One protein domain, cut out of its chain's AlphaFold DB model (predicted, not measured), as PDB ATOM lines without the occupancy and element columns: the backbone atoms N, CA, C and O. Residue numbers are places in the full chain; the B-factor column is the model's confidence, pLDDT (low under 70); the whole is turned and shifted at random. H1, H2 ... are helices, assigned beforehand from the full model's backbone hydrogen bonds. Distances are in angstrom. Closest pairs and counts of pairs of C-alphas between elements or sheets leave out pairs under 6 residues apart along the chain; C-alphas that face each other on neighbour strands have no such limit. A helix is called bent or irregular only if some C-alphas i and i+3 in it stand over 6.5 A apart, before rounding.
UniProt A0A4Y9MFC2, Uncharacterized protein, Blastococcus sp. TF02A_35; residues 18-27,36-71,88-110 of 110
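What this domain is: This is residues 18 to 27, 36 to 71 and 88 to 110 of the 110 residues of an uncharacterized protein of Blastococcus sp. TF02A_35 (UniProt A0A4Y9MFC2). Two long helices, H2 and H4, lie side by side and run opposite ways; the short helix H1 packs slantwise on H2, and an arm made by H3 sticks out beyond the pair with residues 61 to 71. The arm makes much of the length: the C-alphas span 51 by 26 by 13 A, a flat outline, while the body without residues 61 to 71 spans 34 by 21 by 13 A. The printed part has 69 residues with four named helices, in the order H1, H2, H3, H4, and no named strand; the class is all helix. The whole is loose, with a radius of gyration of the C-alphas of 14.8 A.

How they stand to each other: The printed part begins with H1, residues 18 to 27, which touches H2, residues 36 to 57. Their closest C-alphas are those of Ala 25 and Phe 40, 4.8 A apart, and 17 pairs of C-alphas are within 8 A. H1 and H2 stand at a steep tilt of 49 degrees and run opposite ways. H2 and H3, residues 59 to 70, meet only through their link. H1 and H3 are apart. H3 touches no helix, and residues 61 to 71, of which 61 to 70 belong to H3, stand free. H4, residues 88 to 108, touches H2, with 46 pairs of C-alphas within 8 A. The closest C-alphas of H2 and H4 are those of Gly 41 and Gly 103, 4.2 A apart, and the centres of the two helices are 8.2 A apart. They stand at a shallow tilt of 18 degrees and run opposite ways. H1 and H4 are close but not clearly touching, with the C-alphas of Ala 18 and Leu 99 closest at 7.6 A. H1 and H4 stand at a steep tilt of 42 degrees and run the same way. H3 and H4 are apart. In H1 every O i to N i+4 pair is within hydrogen-bond range; in H2 it is 17 of 18, in H3 5 of 8 and in H4 15 of 17.

Where its parts are: H1 runs from Ala 18, with its C-alpha at (74.157, -13.266, 52.845), to Val 27, and is 14.3 A long from first to last C-alpha. H2, the longest helix by residues with 22, runs from Phe 36, C-alpha at (82.522, -19.696, 43.883), to Thr 57 over 31.4 A. H3 runs from Leu 59 to Phe 70 over 17.3 A; it is neither bent nor irregular, but only just: C-alphas 60 and 63 are 6.5 A apart. H4 runs from Ser 88 to Gly 108, whose C-alpha is at (91.379, -14.092, 52.244), over 28.1 A. H4 has a kink of 25 degrees near residue 97; it is neither bent nor irregular, but only just: C-alphas 94 and 97 are 6.4 A apart.

The domain as a whole: The two C-alphas farthest apart are those of Leu 71 and Gly 110, at 51.7 A. The C-alphas of the first and last printed residues, Ala 18 and Gly 110, are 17.6 A apart, and Gly 110 is the chain's last residue. Residues 28 to 35 are not printed, and C-alphas 27 and 36 are 9.2 A apart across this cut, between H1 and H2. Residues 72 to 87 are not printed either, and C-alphas 71 and 88 are 25.9 A apart across that cut, between H3 and H4. The link from H2 to H3, one residue, is tight. The mean pLDDT of the printed part is 75.9, and 17 residues are under 70: residues 55 to 70 and residue 110. The mean is 53 in H3 and 84 in both H1 and H4.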
ATOM      1  N   ALA A  18      73.408 -12.054  53.165       80.56
ATOM      2  CA  ALA A  18      74.157 -13.266  52.845       80.56
ATOM      3  C   ALA A  18      73.543 -14.032  51.660       80.56
ATOM      4  O   ALA A  18      74.276 -14.492  50.786       80.56
ATOM      5  N   LEU A  19      72.210 -14.128  51.594       88.25
ATOM      6  CA  LEU A  19      71.500 -14.743  50.468       88.25
ATOM      7  C   LEU A  19      71.731 -13.985  49.158       88.25
ATOM      8  O   LEU A  19      72.010 -14.607  48.136       88.25
ATOM      9  N   LEU A  20      71.666 -12.650  49.185       86.25
ATOM     10  CA  LEU A  20      71.953 -11.816  48.015       86.25
ATOM     11  C   LEU A  20      73.398 -11.997  47.541       86.25
ATOM     12  O   LEU A  20      73.633 -12.180  46.346       86.25
ATOM     13  N   ALA A  21      74.358 -12.016  48.470       81.25
ATOM     14  CA  ALA A  21      75.756 -12.284  48.152       81.25
ATOM     15  C   ALA A  21      75.951 -13.687  47.552       81.25
ATOM     16  O   ALA A  21      76.696 -13.838  46.586       81.25
ATOM     17  N   ALA A  22      75.258 -14.704  48.074       82.81
ATOM     18  CA  ALA A  22      75.313 -16.073  47.558       82.81
ATOM     19  C   ALA A  22      74.730 -16.178  46.144       82.81
ATOM     20  O   ALA A  22      75.336 -16.806  45.278       82.81
ATOM     21  N   ALA A  23      73.590 -15.530  45.892       88.00
ATOM     22  CA  ALA A  23      72.966 -15.501  44.576       88.00
ATOM     23  C   ALA A  23      73.864 -14.795  43.548       88.00
ATOM     24  O   ALA A  23      74.139 -15.352  42.486       88.00
ATOM     25  N   ALA A  24      74.383 -13.610  43.888       82.94
ATOM     26  CA  ALA A  24      75.289 -12.854  43.027       82.94
ATOM     27  C   ALA A  24      76.563 -13.649  42.703       82.94
ATOM     28  O   ALA A  24      76.951 -13.760  41.540       82.94
ATOM     29  N   ALA A  25      77.173 -14.268  43.714       80.88
ATOM     30  CA  ALA A  25      78.354 -15.099  43.537       80.88
ATOM     31  C   ALA A  25      78.081 -16.358  42.711       80.88
ATOM     32  O   ALA A  25      78.932 -16.758  41.924       80.88
ATOM     33  N   GLY A  26      76.902 -16.965  42.865       78.56
ATOM     34  CA  GLY A  26      76.490 -18.139  42.097       78.56
ATOM     35  C   GLY A  26      76.341 -17.813  40.619       78.56
ATOM     36  O   GLY A  26      76.901 -18.510  39.777       78.56
ATOM     37  N   VAL A  27      75.664 -16.704  40.311       89.25
ATOM     38  CA  VAL A  27      75.532 -16.195  38.939       89.25
ATOM     39  C   VAL A  27      76.905 -15.848  38.360       89.25
ATOM     40  O   VAL A  27      77.208 -16.233  37.232       89.25
ATOM     41  N   PHE A  36      83.651 -20.320  43.180       83.81
ATOM     42  CA  PHE A  36      82.522 -19.696  43.883       83.81
ATOM     43  C   PHE A  36      82.939 -19.001  45.184       83.81
ATOM     44  O   PHE A  36      82.409 -17.947  45.518       83.81
ATOM     45  N   ARG A  37      83.914 -19.559  45.912       84.31
ATOM     46  CA  ARG A  37      84.325 -19.062  47.232       84.31
ATOM     47  C   ARG A  37      84.909 -17.647  47.189       84.31
ATOM     48  O   ARG A  37      84.497 -16.811  47.991       84.31
ATOM     49  N   SER A  38      85.809 -17.357  46.247       83.19
ATOM     50  CA  SER A  38      86.412 -16.022  46.117       83.19
ATOM     51  C   SER A  38      85.371 -14.995  45.661       83.19
ATOM     52  O   SER A  38      85.282 -13.897  46.213       83.19
ATOM     53  N   ARG A  39      84.495 -15.380  44.725       83.88
ATOM     54  CA  ARG A  39      83.384 -14.541  44.250       83.88
ATOM     55  C   ARG A  39      82.333 -14.298  45.335       83.88
ATOM     56  O   ARG A  39      81.799 -13.194  45.415       83.88
ATOM     57  N   PHE A  40      82.084 -15.271  46.207       83.50
ATOM     58  CA  PHE A  40      81.193 -15.133  47.359       83.50
ATOM     59  C   PHE A  40      81.745 -14.169  48.402       83.50
ATOM     60  O   PHE A  40      81.028 -13.253  48.805       83.50
ATOM     61  N   GLY A  41      83.025 -14.299  48.762       82.06
ATOM     62  CA  GLY A  41      83.694 -13.346  49.650       82.06
ATOM     63  C   GLY A  41      83.615 -11.914  49.112       82.06
ATOM     64  O   GLY A  41      83.166 -11.013  49.818       82.06
ATOM     65  N   LEU A  42      83.938 -11.717  47.828       87.81
ATOM     66  CA  LEU A  42      83.857 -10.407  47.177       87.81
ATOM     67  C   LEU A  42      82.423  -9.852  47.158       87.81
ATOM     68  O   LEU A  42      82.205  -8.683  47.464       87.81
ATOM     69  N   SER A  43      81.437 -10.694  46.848       85.75
ATOM     70  CA  SER A  43      80.024 -10.294  46.823       85.75
ATOM     71  C   SER A  43      79.533  -9.877  48.210       85.75
ATOM     72  O   SER A  43      78.811  -8.890  48.334       85.75
ATOM     73  N   MET A  44      79.974 -10.565  49.269       83.38
ATOM     74  CA  MET A  44      79.679 -10.170  50.648       83.38
ATOM     75  C   MET A  44      80.270  -8.802  50.997       83.38
ATOM     76  O   MET A  44      79.581  -7.985  51.604       83.38
ATOM     77  N   LEU A  45      81.515  -8.530  50.590       88.06
ATOM     78  CA  LEU A  45      82.158  -7.229  50.811       88.06
ATOM     79  C   LEU A  45      81.392  -6.098  50.118       88.06
ATOM     80  O   LEU A  45      81.179  -5.045  50.716       88.06
ATOM     81  N   VAL A  46      80.937  -6.329  48.883       89.19
ATOM     82  CA  VAL A  46      80.134  -5.359  48.126       89.19
ATOM     83  C   VAL A  46      78.793  -5.108  48.813       89.19
ATOM     84  O   VAL A  46      78.438  -3.954  49.039       89.19
ATOM     85  N   VAL A  47      78.066  -6.160  49.200       85.94
ATOM     86  CA  VAL A  47      76.778  -6.024  49.904       85.94
ATOM     87  C   VAL A  47      76.950  -5.300  51.240       85.94
ATOM     88  O   VAL A  47      76.156  -4.417  51.559       85.94
ATOM     89  N   ALA A  48      78.008  -5.607  51.995       83.69
ATOM     90  CA  ALA A  48      78.327  -4.903  53.232       83.69
ATOM     91  C   ALA A  48      78.611  -3.415  52.974       83.69
ATOM     92  O   ALA A  48      78.026  -2.555  53.624       83.69
ATOM     93  N   GLY A  49      79.437  -3.093  51.975       84.12
ATOM     94  CA  GLY A  49      79.715  -1.709  51.589       84.12
ATOM     95  C   GLY A  49      78.453  -0.942  51.185       84.12
ATOM     96  O   GLY A  49      78.245   0.188  51.624       84.12
ATOM     97  N   LEU A  50      77.565  -1.570  50.410       83.50
ATOM     98  CA  LEU A  50      76.281  -0.981  50.025       83.50
ATOM     99  C   LEU A  50      75.362  -0.755  51.231       83.50
ATOM    100  O   LEU A  50      74.708   0.282  51.300       83.50
ATOM    101  N   LEU A  51      75.336  -1.676  52.197       80.81
ATOM    102  CA  LEU A  51      74.583  -1.514  53.444       80.81
ATOM    103  C   LEU A  51      75.148  -0.383  54.313       80.81
ATOM    104  O   LEU A  51      74.371   0.396  54.862       80.81
ATOM    105  N   ALA A  52      76.474  -0.244  54.404       80.19
ATOM    106  CA  ALA A  52      77.113   0.867  55.110       80.19
ATOM    107  C   ALA A  52      76.754   2.227  54.493       80.19
ATOM    108  O   ALA A  52      76.423   3.168  55.214       80.19
ATOM    109  N   LEU A  53      76.786   2.323  53.161       78.56
ATOM    110  CA  LEU A  53      76.434   3.544  52.433       78.56
ATOM    111  C   LEU A  53      74.927   3.836  52.518       78.56
ATOM    112  O   LEU A  53      74.517   4.958  52.807       78.56
ATOM    113  N   GLY A  54      74.092   2.816  52.318       70.94
ATOM    114  CA  GLY A  54      72.634   2.928  52.339       70.94
ATOM    115  C   GLY A  54      72.067   3.256  53.718       70.94
ATOM    116  O   GLY A  54      71.097   4.009  53.802       70.94
ATOM    117  N   GLY A  55      72.701   2.755  54.785       60.19
ATOM    118  CA  GLY A  55      72.308   3.024  56.165       60.19
ATOM    119  C   GLY A  55      72.460   4.492  56.554       60.19
ATOM    120  O   GLY A  55      71.662   4.990  57.338       60.19
ATOM    121  N   GLY A  56      73.438   5.208  55.990       54.62
ATOM    122  CA  GLY A  56      73.723   6.598  56.351       54.62
ATOM    123  C   GLY A  56      73.019   7.660  55.503       54.62
ATOM    124  O   GLY A  56      72.717   8.731  56.027       54.62
ATOM    125  N   THR A  57      72.793   7.428  54.202       51.62
ATOM    126  CA  THR A  57      72.575   8.569  53.286       51.62
ATOM    127  C   THR A  57      71.529   8.413  52.180       51.62
ATOM    128  O   THR A  57      71.142   9.441  51.631       51.62
ATOM    129  N   LEU A  58      71.020   7.218  51.846       47.75
ATOM    130  CA  LEU A  58      70.242   7.058  50.599       47.75
ATOM    131  C   LEU A  58      68.801   6.556  50.764       47.75
ATOM    132  O   LEU A  58      67.906   7.121  50.138       47.75
ATOM    133  N   LEU A  59      68.528   5.558  51.611       46.75
ATOM    134  CA  LEU A  59      67.172   4.984  51.670       46.75
ATOM    135  C   LEU A  59      66.189   5.772  52.546       46.75
ATOM    136  O   LEU A  59      65.034   5.926  52.161       46.75
ATOM    137  N   SER A  60      66.633   6.305  53.687       50.44
ATOM    138  CA  SER A  60      65.739   7.017  54.618       50.44
ATOM    139  C   SER A  60      65.326   8.402  54.097       50.44
ATOM    140  O   SER A  60      64.180   8.812  54.257       50.44
ATOM    141  N   ARG A  61      66.223   9.112  53.395       51.28
ATOM    142  CA  ARG A  61      65.936  10.467  52.892       51.28
ATOM    143  C   ARG A  61      65.256  10.492  51.527       51.28
ATOM    144  O   ARG A  61      64.353  11.297  51.339       51.28
ATOM    145  N   GLY A  62      65.670   9.645  50.581       47.28
ATOM    146  CA  GLY A  62      65.201   9.725  49.190       47.28
ATOM    147  C   GLY A  62      63.733   9.330  49.014       47.28
ATOM    148  O   GLY A  62      62.949  10.095  48.462       47.28
ATOM    149  N   ALA A  63      63.341   8.170  49.550       51.00
ATOM    150  CA  ALA A  63      61.994   7.628  49.355       51.00
ATOM    151  C   ALA A  63      60.902   8.432  50.089       51.00
ATOM    152  O   ALA A  63      59.779   8.559  49.594       51.00
ATOM    153  N   MET A  64      61.229   9.009  51.253       50.62
ATOM    154  CA  MET A  64      60.290   9.852  51.998       50.62
ATOM    155  C   MET A  64      60.187  11.266  51.418       50.62
ATOM    156  O   MET A  64      59.079  11.788  51.342       50.62
ATOM    157  N   MET A  65      61.288  11.873  50.958       50.41
ATOM    158  CA  MET A  65      61.259  13.228  50.385       50.41
ATOM    159  C   MET A  65      60.453  13.297  49.088       50.41
ATOM    160  O   MET A  65      59.670  14.226  48.921       50.41
ATOM    161  N   GLU A  66      60.598  12.324  48.186       55.06
ATOM    162  CA  GLU A  66      59.915  12.354  46.885       55.06
ATOM    163  C   GLU A  66      58.395  12.160  47.024       55.06
ATOM    164  O   GLU A  66      57.609  12.903  46.440       55.06
ATOM    165  N   THR A  67      57.971  11.234  47.891       55.06
ATOM    166  CA  THR A  67      56.546  10.974  48.162       55.06
ATOM    167  C   THR A  67      55.888  12.136  48.916       55.06
ATOM    168  O   THR A  67      54.760  12.520  48.617       55.06
ATOM    169  N   ARG A  68      56.598  12.730  49.882       55.78
ATOM    170  CA  ARG A  68      56.089  13.824  50.720       55.78
ATOM    171  C   ARG A  68      56.057  15.162  49.965       55.78
ATOM    172  O   ARG A  68      55.076  15.895  50.070       55.78
ATOM    173  N   ALA A  69      57.046  15.416  49.102       59.31
ATOM    174  CA  ALA A  69      57.053  16.560  48.187       59.31
ATOM    175  C   ALA A  69      55.939  16.477  47.129       59.31
ATOM    176  O   ALA A  69      55.351  17.501  46.783       59.31
ATOM    177  N   PHE A  70      55.601  15.272  46.652       64.62
ATOM    178  CA  PHE A  70      54.457  15.067  45.756       64.62
ATOM    179  C   PHE A  70      53.106  15.320  46.454       64.62
ATOM    180  O   PHE A  70      52.164  15.781  45.814       64.62
ATOM    181  N   LEU A  71      53.012  15.070  47.767       70.44
ATOM    182  CA  LEU A  71      51.809  15.324  48.576       70.44
ATOM    183  C   LEU A  71      51.700  16.761  49.128       70.44
ATOM    184  O   LEU A  71      50.701  17.084  49.769       70.44
ATOM    185  N   SER A  88      70.387   3.742  61.869       72.56
ATOM    186  CA  SER A  88      71.470   3.701  60.873       72.56
ATOM    187  C   SER A  88      72.819   3.242  61.441       72.56
ATOM    188  O   SER A  88      73.527   2.445  60.824       72.56
ATOM    189  N   ILE A  89      73.160   3.707  62.648       78.88
ATOM    190  CA  ILE A  89      74.378   3.300  63.364       78.88
ATOM    191  C   ILE A  89      74.291   1.822  63.765       78.88
ATOM    192  O   ILE A  89      75.265   1.084  63.624       78.88
ATOM    193  N   GLY A  90      73.118   1.371  64.214       78.81
ATOM    194  CA  GLY A  90      72.855  -0.031  64.528       78.81
ATOM    195  C   GLY A  90      73.019  -0.948  63.312       78.81
ATOM    196  O   GLY A  90      73.686  -1.974  63.408       78.81
ATOM    197  N   VAL A  91      72.500  -0.561  62.145       80.12
ATOM    198  CA  VAL A  91      72.688  -1.318  60.893       80.12
ATOM    199  C   VAL A  91      74.170  -1.400  60.520       80.12
ATOM    200  O   VAL A  91      74.673  -2.473  60.184       80.12
ATOM    201  N   PHE A  92      74.904  -0.292  60.624       81.31
ATOM    202  CA  PHE A  92      76.334  -0.286  60.330       81.31
ATOM    203  C   PHE A  92      77.119  -1.232  61.255       81.31
ATOM    204  O   PHE A  92      77.843  -2.108  60.776       81.31
ATOM    205  N   LEU A  93      76.943  -1.099  62.572       83.88
ATOM    206  CA  LEU A  93      77.711  -1.852  63.567       83.88
ATOM    207  C   LEU A  93      77.315  -3.328  63.647       83.88
ATOM    208  O   LEU A  93      78.189  -4.183  63.774       83.88
ATOM    209  N   PHE A  94      76.019  -3.638  63.580       83.75
ATOM    210  CA  PHE A  94      75.513  -4.992  63.819       83.75
ATOM    211  C   PHE A  94      75.252  -5.797  62.545       83.75
ATOM    212  O   PHE A  94      75.122  -7.012  62.639       83.75
ATOM    213  N   VAL A  95      75.188  -5.167  61.368       81.19
ATOM    214  CA  VAL A  95      74.919  -5.866  60.098       81.19
ATOM    215  C   VAL A  95      76.076  -5.697  59.127       81.19
ATOM    216  O   VAL A  95      76.659  -6.690  58.698       81.19
ATOM    217  N   SER A  96      76.447  -4.458  58.799       83.88
ATOM    218  CA  SER A  96      77.480  -4.204  57.791       83.88
ATOM    219  C   SER A  96      78.856  -4.693  58.240       83.88
ATOM    220  O   SER A  96      79.536  -5.385  57.484       83.88
ATOM    221  N   LEU A  97      79.279  -4.346  59.458       86.88
ATOM    222  CA  LEU A  97      80.607  -4.699  59.959       86.88
ATOM    223  C   LEU A  97      80.808  -6.227  60.063       86.88
ATOM    224  O   LEU A  97      81.822  -6.718  59.559       86.88
ATOM    225  N   PRO A  98      79.861  -7.015  60.621       85.81
ATOM    226  CA  PRO A  98      80.001  -8.469  60.673       85.81
ATOM    227  C   PRO A  98      79.963  -9.122  59.289       85.81
ATOM    228  O   PRO A  98      80.751 -10.031  59.030       85.81
ATOM    229  N   LEU A  99      79.098  -8.645  58.383       84.38
ATOM    230  CA  LEU A  99      79.022  -9.158  57.011       84.38
ATOM    231  C   LEU A  99      80.330  -8.892  56.251       84.38
ATOM    232  O   LEU A  99      80.838  -9.773  55.560       84.38
ATOM    233  N   PHE A 100      80.915  -7.703  56.428       88.19
ATOM    234  CA  PHE A 100      82.210  -7.348  55.852       88.19
ATOM    235  C   PHE A 100      83.328  -8.242  56.391       88.19
ATOM    236  O   PHE A 100      84.100  -8.795  55.613       88.19
ATOM    237  N   ALA A 101      83.402  -8.421  57.714       90.00
ATOM    238  CA  ALA A 101      84.412  -9.268  58.341       90.00
ATOM    239  C   ALA A 101      84.310 -10.723  57.855       90.00
ATOM    240  O   ALA A 101      85.321 -11.324  57.491       90.00
ATOM    241  N   ALA A 102      83.092 -11.269  57.773       87.94
ATOM    242  CA  ALA A 102      82.851 -12.602  57.229       87.94
ATOM    243  C   ALA A 102      83.290 -12.705  55.758       87.94
ATOM    244  O   ALA A 102      84.025 -13.625  55.399       87.94
ATOM    245  N   GLY A 103      82.909 -11.732  54.924       82.75
ATOM    246  CA  GLY A 103      83.326 -11.658  53.523       82.75
ATOM    247  C   GLY A 103      84.844 -11.593  53.357       82.75
ATOM    248  O   GLY A 103      85.403 -12.331  52.548       82.75
ATOM    249  N   ALA A 104      85.522 -10.776  54.167       87.31
ATOM    250  CA  ALA A 104      86.974 -10.610  54.143       87.31
ATOM    251  C   ALA A 104      87.705 -11.904  54.518       87.31
ATOM    252  O   ALA A 104      88.659 -12.289  53.846       87.31
ATOM    253  N   VAL A 105      87.235 -12.607  55.554       90.75
ATOM    254  CA  VAL A 105      87.798 -13.901  55.968       90.75
ATOM    255  C   VAL A 105      87.598 -14.952  54.879       90.75
ATOM    256  O   VAL A 105      88.527 -15.691  54.552       90.75
ATOM    257  N   VAL A 106      86.406 -15.025  54.286       85.38
ATOM    258  CA  VAL A 106      86.120 -15.987  53.213       85.38
ATOM    259  C   VAL A 106      86.956 -15.698  51.968       85.38
ATOM    260  O   VAL A 106      87.477 -16.636  51.372       85.38
ATOM    261  N   TYR A 107      87.119 -14.423  51.614       84.81
ATOM    262  CA  TYR A 107      87.944 -13.993  50.487       84.81
ATOM    263  C   TYR A 107      89.436 -14.264  50.724       84.81
ATOM    264  O   TYR A 107      90.104 -14.806  49.854       84.81
ATOM    265  N   GLY A 108      89.959 -13.934  51.908       78.69
ATOM    266  CA  GLY A 108      91.379 -14.092  52.244       78.69
ATOM    267  C   GLY A 108      91.823 -15.529  52.542       78.69
ATOM    268  O   GLY A 108      93.015 -15.771  52.694       78.69
ATOM    269  N   SER A 109      90.885 -16.475  52.650       79.50
ATOM    270  CA  SER A 109      91.155 -17.897  52.922       79.50
ATOM    271  C   SER A 109      90.927 -18.819  51.719       79.50
ATOM    272  O   SER A 109      90.915 -20.043  51.892       79.50
ATOM    273  N   GLY A 110      90.675 -18.256  50.535       59.69
ATOM    274  CA  GLY A 110      90.446 -18.999  49.294       59.69
ATOM    275  C   GLY A 110      91.330 -18.521  48.160       59.69
ATOM    276  O   GLY A 110      92.552 -18.403  48.388       59.69
TER     277      GLY A 110